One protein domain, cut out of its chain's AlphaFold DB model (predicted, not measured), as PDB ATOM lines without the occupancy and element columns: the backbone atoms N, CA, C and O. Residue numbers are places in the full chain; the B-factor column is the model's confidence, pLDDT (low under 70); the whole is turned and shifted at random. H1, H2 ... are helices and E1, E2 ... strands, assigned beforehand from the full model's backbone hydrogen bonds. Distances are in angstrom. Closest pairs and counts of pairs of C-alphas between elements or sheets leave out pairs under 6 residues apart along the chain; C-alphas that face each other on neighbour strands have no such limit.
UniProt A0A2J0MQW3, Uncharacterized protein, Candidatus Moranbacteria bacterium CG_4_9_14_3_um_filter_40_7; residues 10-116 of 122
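AT A GLANCE: This is residues 10 to 116 of the 122 residues of an uncharacterized protein of Candidatus Moranbacteria bacterium CG_4_9_14_3_um_filter_40_7 (UniProt A0A2J0MQW3). A strongly twisted sheet of five strands, with E6, E7 and E8 long and E3 and E9 short, forms a wall, and two separate hairpins stand next to it: E1 and E2, with helix H1 packed on E2, and E4 and E5, with E4 meeting the end of E8. The long stretch of residues 100 to 112 runs back between these two hairpins from E8 to E9. The printed part has 107 residues, with one named helix and nine named strands in the order H1, E1 to E9. The large sheet runs E8, E7, E6, E3, E9, all antiparallel, and the class is mostly strand. The whole is compact, with a radius of gyration of the C-alphas of 12.8 A and spans of 40 by 32 by 21 A.

HOW THE PARTS SIT: E6, residues 66 to 75, E7, residues 80 to 88, and E8, residues 91 to 99, form a meander, each strand the antiparallel neighbour of the one before, in two hairpins. N 83 and O 72 are 2.9 A apart between E7 and E6, and N 84 and O 96 are 2.9 A apart between E7 and E8. E6 bends by 51 degrees at residue 72. Its other neighbour is E3, residues 44 to 47, antiparallel at 115 degrees, with N 45 and O 68 2.8 A apart. E9, residues 113 to 115, is an edge strand beside E3, with N 46 and O 114 2.8 A apart. E4, residues 51 to 54, and E5, residues 60 to 63, form a hairpin, with N 53 and O 61 2.9 A apart. The closest C-alphas of E4 and E8 are those of Leu 54 and Tyr 99, 5.6 A apart. E1, residues 26 to 31, and E2, residues 34 to 39, form another hairpin, with N 36 and O 29 2.8 A apart. The closest C-alphas of E2 and E6 are those of Pro 39 and Val 70, 7.2 A apart. H1, residues 10 to 21, only grazes the large sheet with its residues 16 to 21. Its closest C-alphas to E2 are those of Val 14 and Val 37, 6.4 A apart. In H1 every O i to N i+4 pair is within hydrogen-bond range. E2 and E4 are apart.

IN THESE COORDINATES: H1 begins at C-alpha 10, (185.224, 126.120, 132.791), and is 16.5 A long. E6, E7 and E8 measure 25.4 A, 25.7 A and 24.2 A. E9 ends at C-alpha 115, (176.578, 112.571, 120.713).

THE WHOLE: The C-alphas farthest apart, those of Phe 32 and Asp 89, are 40.5 A apart. The printed part has no cut. The link from E8 to E9 is long; the others are tight. Residues 31 to 35 and 102 to 105 have pLDDT under 70.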
ATOM      1  N   HIS A  10     186.648 126.007 133.133       70.44
ATOM      2  CA  HIS A  10     185.224 126.120 132.791       70.44
ATOM      3  C   HIS A  10     185.007 126.445 131.302       70.44
ATOM      4  O   HIS A  10     184.182 125.815 130.636       70.44
ATOM      5  N   ALA A  11     185.797 127.374 130.751       77.94
ATOM      6  CA  ALA A  11     185.738 127.725 129.333       77.94
ATOM      7  C   ALA A  11     186.064 126.527 128.427       77.94
ATOM      8  O   ALA A  11     185.405 126.331 127.412       77.94
ATOM      9  N   SER A  12     187.019 125.679 128.818       82.62
ATOM     10  CA  SER A  12     187.417 124.519 128.014       82.62
ATOM     11  C   SER A  12     186.329 123.439 127.931       82.62
ATOM     12  O   SER A  12     186.129 122.863 126.865       82.62
ATOM     13  N   VAL A  13     185.580 123.198 129.015       85.88
ATOM     14  CA  VAL A  13     184.441 122.258 129.012       85.88
ATOM     15  C   VAL A  13     183.303 122.798 128.152       85.88
ATOM     16  O   VAL A  13     182.729 122.063 127.351       85.88
ATOM     17  N   VAL A  14     182.995 124.092 128.288       85.50
ATOM     18  CA  VAL A  14     181.972 124.762 127.478       85.50
ATOM     19  C   VAL A  14     182.328 124.727 125.994       85.50
ATOM     20  O   VAL A  14     181.487 124.332 125.191       85.50
ATOM     21  N   ASN A  15     183.558 125.097 125.635       88.19
ATOM     22  CA  ASN A  15     184.020 125.126 124.248       88.19
ATOM     23  C   ASN A  15     183.977 123.733 123.621       88.19
ATOM     24  O   ASN A  15     183.412 123.578 122.544       88.19
ATOM     25  N   TYR A  16     184.475 122.717 124.332       91.44
ATOM     26  CA  TYR A  16     184.395 121.331 123.876       91.44
ATOM     27  C   TYR A  16     182.952 120.896 123.612       91.44
ATOM     28  O   TYR A  16     182.639 120.354 122.556       91.44
ATOM     29  N   LEU A  17     182.040 121.148 124.555       91.25
ATOM     30  CA  LEU A  17     180.644 120.759 124.373       91.25
ATOM     31  C   LEU A  17     179.991 121.513 123.213       91.25
ATOM     32  O   LEU A  17     179.204 120.920 122.478       91.25
ATOM     33  N   LEU A  18     180.300 122.801 123.037       91.56
ATOM     34  CA  LEU A  18     179.812 123.591 121.905       91.56
ATOM     35  C   LEU A  18     180.292 123.024 120.570       91.56
ATOM     36  O   LEU A  18     179.486 122.936 119.648       91.56
ATOM     37  N   GLU A  19     181.557 122.624 120.486       94.00
ATOM     38  CA  GLU A  19     182.151 122.004 119.301       94.00
ATOM     39  C   GLU A  19     181.496 120.653 118.985       94.00
ATOM     40  O   GLU A  19     181.084 120.407 117.855       94.00
ATOM     41  N   VAL A  20     181.336 119.799 119.997       94.69
ATOM     42  CA  VAL A  20     180.946 118.397 119.806       94.69
ATOM     43  C   VAL A  20     179.427 118.196 119.715       94.69
ATOM     44  O   VAL A  20     178.965 117.313 118.997       94.69
ATOM     45  N   PHE A  21     178.623 119.004 120.413       94.12
ATOM     46  CA  PHE A  21     177.156 118.890 120.401       94.12
ATOM     47  C   PHE A  21     176.467 120.005 119.613       94.12
ATOM     48  O   PHE A  21     175.322 119.833 119.196       94.12
ATOM     49  N   GLY A  22     177.107 121.161 119.433       93.19
ATOM     50  CA  GLY A  22     176.451 122.361 118.925       93.19
ATOM     51  C   GLY A  22     175.536 123.033 119.960       93.19
ATOM     52  O   GLY A  22     174.930 122.404 120.833       93.19
ATOM     53  N   ARG A  23     175.382 124.358 119.847       90.25
ATOM     54  CA  ARG A  23     174.655 125.194 120.825       90.25
ATOM     55  C   ARG A  23     173.215 124.744 121.100       90.25
ATOM     56  O   ARG A  23     172.744 124.897 122.232       90.25
ATOM     57  N   ASN A  24     172.530 124.211 120.086       92.69
ATOM     58  CA  ASN A  24     171.116 123.828 120.145       92.69
ATOM     59  C   ASN A  24     170.857 122.545 120.944       92.69
ATOM     60  O   ASN A  24     169.731 122.333 121.392       92.69
ATOM     61  N   ASN A  25     171.881 121.729 121.173       93.75
ATOM     62  CA  ASN A  25     171.787 120.452 121.885       93.75
ATOM     63  C   ASN A  25     172.206 120.549 123.354       93.75
ATOM     64  O   ASN A  25     172.162 119.568 124.096       93.75
ATOM     65  N   LEU A  26     172.573 121.749 123.794       92.06
ATOM     66  CA  LEU A  26     173.081 122.006 125.127       92.06
ATOM     67  C   LEU A  26     172.105 122.843 125.950       92.06
ATOM     68  O   LEU A  26     171.362 123.689 125.446       92.06
ATOM     69  N   TYR A  27     172.157 122.622 127.253       90.81
ATOM     70  CA  TYR A  27     171.550 123.470 128.261       90.81
ATOM     71  C   TYR A  27     172.645 124.239 128.994       90.81
ATOM     72  O   TYR A  27     173.657 123.655 129.383       90.81
ATOM     73  N   PHE A  28     172.395 125.524 129.227       86.81
ATOM     74  CA  PHE A  28     173.278 126.413 129.969       86.81
ATOM     75  C   PHE A  28     172.520 127.003 131.150       86.81
ATOM     76  O   PHE A  28     171.376 127.431 131.003       86.81
ATOM     77  N   CYS A  29     173.170 127.066 132.306       81.81
ATOM     78  CA  CYS A  29     172.704 127.856 133.435       81.81
ATOM     79  C   CYS A  29     173.859 128.676 134.006       81.81
ATOM     80  O   CYS A  29     174.981 128.185 134.094       81.81
ATOM     81  N   GLY A  30     173.567 129.928 134.355       70.12
ATOM     82  CA  GLY A  30     174.537 130.925 134.808       70.12
ATOM     83  C   GLY A  30     174.022 131.747 135.989       70.12
ATOM     84  O   GLY A  30     174.088 132.968 135.943       70.12
ATOM     85  N   THR A  31     173.396 131.123 136.988       63.25
ATOM     86  CA  THR A  31     172.751 131.848 138.101       63.25
ATOM     87  C   THR A  31     173.690 131.931 139.309       63.25
ATOM     88  O   THR A  31     174.329 130.937 139.631       63.25
ATOM     89  N   PHE A  32     173.781 133.106 139.950       58.06
ATOM     90  CA  PHE A  32     174.524 133.360 141.203       58.06
ATOM     91  C   PHE A  32     175.930 132.727 141.272       58.06
ATOM     92  O   PHE A  32     176.243 131.977 142.189       58.06
ATOM     93  N   GLY A  33     176.785 133.003 140.282       57.59
ATOM     94  CA  GLY A  33     178.171 132.505 140.270       57.59
ATOM     95  C   GLY A  33     178.331 131.042 139.842       57.59
ATOM     96  O   GLY A  33     179.452 130.594 139.621       57.59
ATOM     97  N   ILE A  34     177.235 130.309 139.623       59.91
ATOM     98  CA  ILE A  34     177.275 128.938 139.112       59.91
ATOM     99  C   ILE A  34     177.111 128.968 137.612       59.91
ATOM    100  O   ILE A  34     176.053 129.327 137.087       59.91
ATOM    101  N   ARG A  35     178.161 128.539 136.917       69.56
ATOM    102  CA  ARG A  35     178.099 128.250 135.492       69.56
ATOM    103  C   ARG A  35     178.033 126.745 135.291       69.56
ATOM    104  O   ARG A  35     178.745 125.975 135.932       69.56
ATOM    105  N   PHE A  36     177.111 126.335 134.438       79.75
ATOM    106  CA  PHE A  36     176.791 124.942 134.215       79.75
ATOM    107  C   PHE A  36     176.408 124.731 132.758       79.75
ATOM    108  O   PHE A  36     175.576 125.461 132.213       79.75
ATOM    109  N   VAL A  37     176.989 123.705 132.149       86.38
ATOM    110  CA  VAL A  37     176.697 123.271 130.786       86.38
ATOM    111  C   VAL A  37     176.531 121.754 130.773       86.38
ATOM    112  O   VAL A  37     177.233 121.050 131.495       86.38
ATOM    113  N   ARG A  38     175.570 121.253 129.994       90.69
ATOM    114  CA  ARG A  38     175.353 119.811 129.773       90.69
ATOM    115  C   ARG A  38     174.513 119.541 128.514       90.69
ATOM    116  O   ARG A  38     173.818 120.458 128.063       90.69
ATOM    117  N   PRO A  39     174.487 118.301 127.990       93.38
ATOM    118  CA  PRO A  39     173.530 117.867 126.960       93.38
ATOM    119  C   PRO A  39     172.065 118.046 127.381       93.38
ATOM    120  O   PRO A  39     171.738 117.884 128.556       93.38
ATOM    121  N   LYS A  40     171.153 118.372 126.456       94.94
ATOM    122  CA  LYS A  40     169.712 118.538 126.740       94.94
ATOM    123  C   LYS A  40     169.090 117.304 127.426       94.94
ATOM    124  O   LYS A  40     169.626 116.206 127.376       94.94
ATOM    125  N   ILE A  41     167.976 117.507 128.143       95.25
ATOM    126  CA  ILE A  41     167.290 116.388 128.816       95.25
ATOM    127  C   ILE A  41     166.794 115.458 127.713       95.25
ATOM    128  O   ILE A  41     166.340 115.946 126.681       95.25
ATOM    129  N   GLY A  42     166.927 114.153 127.916       94.19
ATOM    130  CA  GLY A  42     166.560 113.145 126.929       94.19
ATOM    131  C   GLY A  42     167.598 112.935 125.826       94.19
ATOM    132  O   GLY A  42     167.627 111.844 125.274       94.19
ATOM    133  N   LEU A  43     168.486 113.904 125.557       95.44
ATOM    134  CA  LEU A  43     169.502 113.782 124.511       95.44
ATOM    135  C   LEU A  43     170.538 112.705 124.888       95.44
ATOM    136  O   LEU A  43     171.245 112.888 125.888       95.44
ATOM    137  N   PRO A  44     170.659 111.614 124.110       96.81
ATOM    138  CA  PRO A  44     171.651 110.582 124.369       96.81
ATOM    139  C   PRO A  44     173.075 111.062 124.090       96.81
ATOM    140  O   PRO A  44     173.339 111.783 123.125       96.81
ATOM    141  N   PHE A  45     174.010 110.612 124.917       96.69
ATOM    142  CA  PHE A  45     175.442 110.797 124.723       96.69
ATOM    143  C   PHE A  45     176.208 109.560 125.184       96.69
ATOM    144  O   PHE A  45     175.789 108.840 126.089       96.69
ATOM    145  N   GLU A  46     177.356 109.322 124.572       97.06
ATOM    146  CA  GLU A  46     178.274 108.262 124.958       97.06
ATOM    147  C   GLU A  46     179.393 108.840 125.820       97.06
ATOM    148  O   GLU A  46     180.008 109.834 125.446       97.06
ATOM    149  N   ILE A  47     179.658 108.212 126.964       95.75
ATOM    150  CA  ILE A  47     180.846 108.438 127.786       95.75
ATOM    151  C   ILE A  47     181.939 107.493 127.282       95.75
ATOM    152  O   ILE A  47     181.769 106.274 127.333       95.75
ATOM    153  N   LEU A  48     183.058 108.051 126.821       94.44
ATOM    154  CA  LEU A  48     184.168 107.310 126.207       94.44
ATOM    155  C   LEU A  48     185.228 106.876 127.219       94.44
ATOM    156  O   LEU A  48     185.901 105.865 127.044       94.44
ATOM    157  N   GLU A  49     185.368 107.633 128.302       93.00
ATOM    158  CA  GLU A  49     186.338 107.378 129.360       93.00
ATOM    159  C   GLU A  49     185.710 107.628 130.734       93.00
ATOM    160  O   GLU A  49     184.738 108.373 130.831       93.00
ATOM    161  N   PRO A  50     186.231 107.023 131.816       93.19
ATOM    162  CA  PRO A  50     185.656 107.216 133.137       93.19
ATOM    163  C   PRO A  50     185.658 108.690 133.583       93.19
ATOM    164  O   PRO A  50     186.714 109.329 133.581       93.19
ATOM    165  N   ILE A  51     184.496 109.190 134.021       90.81
ATOM    166  CA  ILE A  51     184.294 110.571 134.498       90.81
ATOM    167  C   ILE A  51     184.007 110.551 136.000       90.81
ATOM    168  O   ILE A  51     183.068 109.889 136.445       90.81
ATOM    169  N   GLU A  52     184.793 111.287 136.784       89.75
ATOM    170  CA  GLU A  52     184.540 111.471 138.217       89.75
ATOM    171  C   GLU A  52     183.366 112.435 138.456       89.75
ATOM    172  O   GLU A  52     183.309 113.509 137.856       89.75
ATOM    173  N   TYR A  53     182.450 112.075 139.356       88.38
ATOM    174  CA  TYR A  53     181.343 112.920 139.807       88.38
ATOM    175  C   TYR A  53     181.246 112.965 141.331       88.38
ATOM    176  O   TYR A  53     181.754 112.091 142.031       88.38
ATOM    177  N   LEU A  54     180.541 113.978 141.836       88.19
ATOM    178  CA  LEU A  54     180.282 114.165 143.260       88.19
ATOM    179  C   LEU A  54     178.839 113.768 143.606       88.19
ATOM    180  O   LEU A  54     177.884 114.342 143.074       88.19
ATOM    181  N   THR A  55     178.659 112.793 144.497       88.56
ATOM    182  CA  THR A  55     177.337 112.350 144.978       88.56
ATOM    183  C   THR A  55     176.683 113.394 145.888       88.56
ATOM    184  O   THR A  55     177.331 114.332 146.345       88.56
ATOM    185  N   PHE A  56     175.404 113.206 146.240       82.94
ATOM    186  CA  PHE A  56     174.716 114.058 147.226       82.94
ATOM    187  C   PHE A  56     175.411 114.107 148.590       82.94
ATOM    188  O   PHE A  56     175.380 115.148 149.243       82.94
ATOM    189  N   THR A  57     176.048 113.008 148.997       86.38
ATOM    190  CA  THR A  57     176.821 112.908 150.242       86.38
ATOM    191  C   THR A  57     178.244 113.447 150.097       86.38
ATOM    192  O   THR A  57     179.045 113.275 151.006       86.38
ATOM    193  N   LYS A  58     178.563 114.090 148.964       83.44
ATOM    194  CA  LYS A  58     179.883 114.637 148.632       83.44
ATOM    195  C   LYS A  58     180.997 113.588 148.551       83.44
ATOM    196  O   LYS A  58     182.171 113.910 148.707       83.44
ATOM    197  N   ASN A  59     180.637 112.344 148.242       86.88
ATOM    198  CA  ASN A  59     181.614 111.313 147.909       86.88
ATOM    199  C   ASN A  59     181.935 111.374 146.417       86.88
ATOM    200  O   ASN A  59     181.061 111.656 145.594       86.88
ATOM    201  N   LYS A  60     183.191 111.096 146.071       86.94
ATOM    202  CA  LYS A  60     183.617 110.964 144.680       86.94
ATOM    203  C   LYS A  60     183.312 109.562 144.179       86.94
ATOM    204  O   LYS A  60     183.715 108.577 144.791       86.94
ATOM    205  N   GLU A  61     182.631 109.487 143.048       92.12
ATOM    206  CA  GLU A  61     182.327 108.247 142.344       92.12
ATOM    207  C   GLU A  61     182.639 108.401 140.852       92.12
ATOM    208  O   GLU A  61     183.025 109.474 140.389       92.12
ATOM    209  N   VAL A  62     182.520 107.315 140.084       92.25
ATOM    210  CA  VAL A  62     182.975 107.273 138.690       92.25
ATOM    211  C   VAL A  62     181.869 106.777 137.767       92.25
ATOM    212  O   VAL A  62     181.412 105.639 137.883       92.25
ATOM    213  N   LEU A  63     181.488 107.604 136.790       92.56
ATOM    214  CA  LEU A  63     180.710 107.169 135.635       92.56
ATOM    215  C   LEU A  63     181.622 106.331 134.743       92.56
ATOM    216  O   LEU A  63     182.669 106.797 134.300       92.56
ATOM    217  N   LYS A  64     181.240 105.080 134.496       94.81
ATOM    218  CA  LYS A  64     181.954 104.199 133.567       94.81
ATOM    219  C   LYS A  64     181.551 104.504 132.117       94.81
ATOM    220  O   LYS A  64     180.487 105.086 131.908       94.81
ATOM    221  N   PRO A  65     182.356 104.084 131.126       96.31
ATOM    222  CA  PRO A  65     181.971 104.184 129.726       96.31
ATOM    223  C   PRO A  65     180.615 103.533 129.411       96.31
ATOM    224  O   PRO A  65     180.179 102.580 130.076       96.31
ATOM    225  N   GLY A  66     179.946 104.070 128.393       96.19
ATOM    226  CA  GLY A  66     178.645 103.609 127.917       96.19
ATOM    227  C   GLY A  66     177.736 104.748 127.466       96.19
ATOM    228  O   GLY A  66     178.124 105.914 127.482       96.19
ATOM    229  N   ILE A  67     176.509 104.406 127.084       97.38
ATOM    230  CA  ILE A  67     175.519 105.374 126.606       97.38
ATOM    231  C   ILE A  67     174.621 105.821 127.759       97.38
ATOM    232  O   ILE A  67     174.058 105.006 128.495       97.38
ATOM    233  N   TYR A  68     174.472 107.133 127.896       97.50
ATOM    234  CA  TYR A  68     173.716 107.783 128.951       97.50
ATOM    235  C   TYR A  68     172.816 108.876 128.384       97.50
ATOM    236  O   TYR A  68     173.005 109.368 127.274       97.50
ATOM    237  N   ARG A  69     171.842 109.298 129.187       96.69
ATOM    238  CA  ARG A  69     171.113 110.547 128.966       96.69
ATOM    239  C   ARG A  69     170.794 111.219 130.284       96.69
ATOM    240  O   ARG A  69     170.600 110.552 131.304       96.69
ATOM    241  N   VAL A  70     170.686 112.545 130.262       95.81
ATOM    242  CA  VAL A  70     170.135 113.286 131.400       95.81
ATOM    243  C   VAL A  70     168.632 113.046 131.431       95.81
ATOM    244  O   VAL A  70     167.920 113.483 130.531       95.81
ATOM    245  N   SER A  71     168.142 112.374 132.469       96.19
ATOM    246  CA  SER A  71     166.712 112.112 132.665       96.19
ATOM    247  C   SER A  71     166.035 113.185 133.511       96.19
ATOM    248  O   SER A  71     164.847 113.452 133.358       96.19
ATOM    249  N   ARG A  72     166.793 113.840 134.395       94.75
ATOM    250  CA  ARG A  72     166.286 114.930 135.228       94.75
ATOM    251  C   ARG A  72     167.371 115.948 135.511       94.75
ATOM    252  O   ARG A  72     168.537 115.604 135.691       94.75
ATOM    253  N   HIS A  73     166.959 117.202 135.626       92.31
ATOM    254  CA  HIS A  73     167.784 118.282 136.142       92.31
ATOM    255  C   HIS A  73     166.971 119.064 137.180       92.31
ATOM    256  O   HIS A  73     165.925 119.620 136.855       92.31
ATOM    257  N   LYS A  74     167.434 119.085 138.436       89.69
ATOM    258  CA  LYS A  74     166.894 119.937 139.503       89.69
ATOM    259  C   LYS A  74     167.889 121.062 139.779       89.69
ATOM    260  O   LYS A  74     169.007 120.814 140.224       89.69
ATOM    261  N   LYS A  75     167.482 122.294 139.488       84.88
ATOM    262  CA  LYS A  75     168.235 123.504 139.817       84.88
ATOM    263  C   LYS A  75     167.909 123.918 141.255       84.88
ATOM    264  O   LYS A  75     166.735 124.007 141.600       84.88
ATOM    265  N   GLY A  76     168.938 124.126 142.066       78.62
ATOM    266  CA  GLY A  76     168.869 124.872 143.319       78.62
ATOM    267  C   GLY A  76     169.553 126.230 143.167       78.62
ATOM    268  O   GLY A  76     170.106 126.536 142.109       78.62
ATOM    269  N   ASP A  77     169.532 127.026 144.230       75.06
ATOM    270  CA  ASP A  77     170.117 128.373 144.221       75.06
ATOM    271  C   ASP A  77     171.643 128.332 144.114       75.06
ATOM    272  O   ASP A  77     172.244 129.138 143.408       75.06
ATOM    273  N   THR A  78     172.254 127.341 144.769       74.00
ATOM    274  CA  THR A  78     173.710 127.167 144.865       74.00
ATOM    275  C   THR A  78     174.204 125.820 144.327       74.00
ATOM    276  O   THR A  78     175.361 125.453 144.516       74.00
ATOM    277  N   SER A  79     173.350 125.040 143.657       79.50
ATOM    278  CA  SER A  79     173.758 123.744 143.103       79.50
ATOM    279  C   SER A  79     172.855 123.262 141.972       79.50
ATOM    280  O   SER A  79     171.690 123.638 141.847       79.50
ATOM    281  N   HIS A  80     173.404 122.397 141.121       85.56
ATOM    282  CA  HIS A  80     172.687 121.760 140.023       85.56
ATOM    283  C   HIS A  80     172.765 120.248 140.174       85.56
ATOM    284  O   HIS A  80     173.850 119.679 140.093       85.56
ATOM    285  N   PHE A  81     171.615 119.601 140.331       88.75
ATOM    286  CA  PHE A  81     171.527 118.152 140.448       88.75
ATOM    287  C   PHE A  81     171.062 117.530 139.147       88.75
ATOM    288  O   PHE A  81     170.051 117.950 138.576       88.75
ATOM    289  N   LEU A  82     171.762 116.492 138.710       92.06
ATOM    290  CA  LEU A  82     171.392 115.704 137.547       92.06
ATOM    291  C   LEU A  82     171.019 114.297 137.960       92.06
ATOM    292  O   LEU A  82     171.615 113.739 138.874       92.06
ATOM    293  N   SER A  83     170.062 113.724 137.241       95.06
ATOM    294  CA  SER A  83     169.840 112.286 137.198       95.06
ATOM    295  C   SER A  83     170.220 111.782 135.815       95.06
ATOM    296  O   SER A  83     169.806 112.373 134.813       95.06
ATOM    297  N   LEU A  84     170.980 110.691 135.760       96.12
ATOM    298  CA  LEU A  84     171.283 109.990 134.520       96.12
ATOM    299  C   LEU A  84     170.479 108.697 134.424       96.12
ATOM    300  O   LEU A  84     170.268 107.994 135.415       96.12
ATOM    301  N   GLN A  85     170.070 108.374 133.205       97.62
ATOM    302  CA  GLN A  85     169.746 107.011 132.806       97.62
ATOM    303  C   GLN A  85     170.911 106.443 131.998       97.62
ATOM    304  O   GLN A  85     171.563 107.189 131.268       97.62
ATOM    305  N   LYS A  86     171.158 105.139 132.135       97.31
ATOM    306  CA  LYS A  86     172.083 104.380 131.291       97.31
ATOM    307  C   LYS A  86     171.272 103.519 130.328       97.31
ATOM    308  O   LYS A  86     170.273 102.935 130.742       97.31
ATOM    309  N   TYR A  87     171.698 103.454 129.073       97.06
ATOM    310  CA  TYR A  87     171.125 102.537 128.094       97.06
ATOM    311  C   TYR A  87     171.749 101.148 128.263       97.06
ATOM    312  O   TYR A  87     172.974 101.011 128.200       97.06
ATOM    313  N   VAL A  88     170.922 100.140 128.533       95.06
ATOM    314  CA  VAL A  88     171.331  98.746 128.767       95.06
ATOM    315  C   VAL A  88     170.272  97.836 128.152       95.06
ATOM    316  O   VAL A  88     169.088  98.019 128.427       95.06
ATOM    317  N   ASP A  89     170.689  96.891 127.307       93.62
ATOM    318  CA  ASP A  89     169.824  95.866 126.699       93.62
ATOM    319  C   ASP A  89     168.513  96.425 126.124       93.62
ATOM    320  O   ASP A  89     167.413  95.966 126.433       93.62
ATOM    321  N   GLY A  90     168.615  97.491 125.327       92.06
ATOM    322  CA  GLY A  90     167.456  98.110 124.683       92.06
ATOM    323  C   GLY A  90     166.682  99.115 125.544       92.06
ATOM    324  O   GLY A  90     165.784  99.775 125.026       92.06
ATOM    325  N   ASN A  91     167.019  99.265 126.830       94.38
ATOM    326  CA  ASN A  91     166.207  99.980 127.814       94.38
ATOM    327  C   ASN A  91     166.966 101.102 128.541       94.38
ATOM    328  O   ASN A  91     168.166 101.016 128.806       94.38
ATOM    329  N   TRP A  92     166.238 102.150 128.938       96.00
ATOM    330  CA  TRP A  92     166.763 103.251 129.752       96.00
ATOM    331  C   TRP A  92     166.574 102.990 131.246       96.00
ATOM    332  O   TRP A  92     165.500 103.211 131.806       96.00
ATOM    333  N   ILE A  93     167.648 102.598 131.925       95.06
ATOM    334  CA  ILE A  93     167.620 102.286 133.356       95.06
ATOM    335  C   ILE A  93     168.067 103.510 134.151       95.06
ATOM    336  O   ILE A  93     169.098 104.117 133.851       95.06
ATOM    337  N   LYS A  94     167.305 103.897 135.183       90.06
ATOM    338  CA  LYS A  94     167.725 104.954 136.117       90.06
ATOM    339  C   LYS A  94     169.044 104.533 136.765       90.06
ATOM    340  O   LYS A  94     169.091 103.506 137.428       90.06
ATOM    341  N   PHE A  95     170.089 105.333 136.575       90.50
ATOM    342  CA  PHE A  95     171.440 104.952 136.967       90.50
ATOM    343  C   PHE A  95     171.883 105.671 138.239       90.50
ATOM    344  O   PHE A  95     171.959 105.061 139.298       90.50
ATOM    345  N   VAL A  96     172.122 106.980 138.169       92.19
ATOM    346  CA  VAL A  96     172.616 107.735 139.326       92.19
ATOM    347  C   VAL A  96     172.054 109.146 139.362       92.19
ATOM    348  O   VAL A  96     171.467 109.631 138.392       92.19
ATOM    349  N   SER A  97     172.200 109.816 140.499       92.12
ATOM    350  CA  SER A  97     171.963 111.246 140.624       92.12
ATOM    351  C   SER A  97     173.099 111.918 141.402       92.12
ATOM    352  O   SER A  97     173.580 111.355 142.383       92.12
ATOM    353  N   PHE A  98     173.552 113.085 140.942       90.31
ATOM    354  CA  PHE A  98     174.788 113.727 141.409       90.31
ATOM    355  C   PHE A  98     174.813 115.240 141.151       90.31
ATOM    356  O   PHE A  98     173.950 115.778 140.451       90.31
ATOM    357  N   TYR A  99     175.822 115.923 141.698       87.50
ATOM    358  CA  TYR A  99     176.099 117.335 141.427       87.50
ATOM    359  C   TYR A  99     176.727 117.522 140.042       87.50
ATOM    360  O   TYR A  99     177.844 117.080 139.785       87.50
ATOM    361  N   GLY A 100     176.003 118.179 139.136       79.50
ATOM    362  CA  GLY A 100     176.476 118.477 137.784       79.50
ATOM    363  C   GLY A 100     177.117 119.861 137.628       79.50
ATOM    364  O   GLY A 100     177.947 120.041 136.741       79.50
ATOM    365  N   GLY A 101     176.711 120.843 138.440       72.50
ATOM    366  CA  GLY A 101     177.209 122.227 138.370       72.50
ATOM    367  C   GLY A 101     178.195 122.571 139.476       72.50
ATOM    368  O   GLY A 101     178.377 121.776 140.393       72.50
ATOM    369  N   LEU A 102     178.790 123.766 139.371       68.50
ATOM    370  CA  LEU A 102     179.806 124.254 140.302       68.50
ATOM    371  C   LEU A 102     179.291 124.248 141.753       68.50
ATOM    372  O   LEU A 102     178.443 125.062 142.108       68.50
ATOM    373  N   LEU A 103     179.813 123.342 142.575       67.44
ATOM    374  CA  LEU A 103     179.631 123.304 144.026       67.44
ATOM    375  C   LEU A 103     181.010 123.146 144.664       67.44
ATOM    376  O   LEU A 103     181.722 122.233 144.279       67.44
ATOM    377  N   GLU A 104     181.388 123.996 145.621       64.56
ATOM    378  CA  GLU A 104     182.667 123.861 146.355       64.56
ATOM    379  C   GLU A 104     183.893 123.731 145.432       64.56
ATOM    380  O   GLU A 104     184.761 122.891 145.649       64.56
ATOM    381  N   ASN A 105     183.955 124.548 144.374       66.69
ATOM    382  CA  ASN A 105     184.959 124.405 143.320       66.69
ATOM    383  C   ASN A 105     184.957 122.990 142.722       66.69
ATOM    384  O   ASN A 105     186.005 122.388 142.571       66.69
ATOM    385  N   PHE A 106     183.796 122.415 142.415       72.19
ATOM    386  CA  PHE A 106     183.682 121.164 141.670       72.19
ATOM    387  C   PHE A 106     182.671 121.326 140.544       72.19
ATOM    388  O   PHE A 106     181.505 121.613 140.796       72.19
ATOM    389  N   MET A 107     183.100 121.096 139.305       75.94
ATOM    390  CA  MET A 107     182.217 120.940 138.154       75.94
ATOM    391  C   MET A 107     182.538 119.622 137.457       75.94
ATOM    392  O   MET A 107     183.710 119.257 137.332       75.94
ATOM    393  N   LEU A 108     181.500 118.938 136.970       83.69
ATOM    394  CA  LEU A 108     181.682 117.747 136.154       83.69
ATOM    395  C   LEU A 108     182.431 118.092 134.858       83.69
ATOM    396  O   LEU A 108     182.015 118.979 134.107       83.69
ATOM    397  N   ASP A 109     183.517 117.371 134.583       86.44
ATOM    398  CA  ASP A 109     184.242 117.495 133.323       86.44
ATOM    399  C   ASP A 109     183.589 116.627 132.243       86.44
ATOM    400  O   ASP A 109     183.773 115.412 132.187       86.44
ATOM    401  N   TRP A 110     182.827 117.263 131.359       87.50
ATOM    402  CA  TRP A 110     182.148 116.583 130.259       87.50
ATOM    403  C   TRP A 110     183.047 116.290 129.046       87.50
ATOM    404  O   TRP A 110     182.552 115.750 128.061       87.50
ATOM    405  N   ARG A 111     184.352 116.606 129.070       89.06
ATOM    406  CA  ARG A 111     185.265 116.472 127.906       89.06
ATOM    407  C   ARG A 111     185.614 115.033 127.489       89.06
ATOM    408  O   ARG A 111     186.571 114.826 126.747       89.06
ATOM    409  N   GLY A 112     184.850 114.058 127.967       88.81
ATOM    410  CA  GLY A 112     184.924 112.644 127.597       88.81
ATOM    411  C   GLY A 112     183.612 112.106 127.023       88.81
ATOM    412  O   GLY A 112     183.428 110.889 127.014       88.81
ATOM    413  N   ILE A 113     182.686 112.981 126.604       94.31
ATOM    414  CA  ILE A 113     181.384 112.582 126.054       94.31
ATOM    415  C   ILE A 113     181.202 113.015 124.596       94.31
ATOM    416  O   ILE A 113     181.651 114.089 124.208       94.31
ATOM    417  N   ARG A 114     180.434 112.251 123.814       95.69
ATOM    418  CA  ARG A 114     180.027 112.620 122.443       95.69
ATOM    419  C   ARG A 114     178.547 112.320 122.168       95.69
ATOM    420  O   ARG A 114     177.976 111.487 122.873       95.69
ATOM    421  N   PRO A 115     177.906 112.955 121.169       95.44
ATOM    422  CA  PRO A 115     176.578 112.571 120.713       95.44
ATOM    423  C   PRO A 115     176.556 111.112 120.264       95.44
ATOM    424  O   PRO A 115     177.508 110.635 119.644       95.44
ATOM    425  N   VAL A 116     175.451 110.422 120.533       94.75
ATOM    426  CA  VAL A 116     175.184 109.131 119.891       94.75
ATOM    427  C   VAL A 116     174.802 109.396 118.433       94.75
ATOM    428  O   VAL A 116     173.953 110.244 118.165       94.75
TER     429      VAL A 116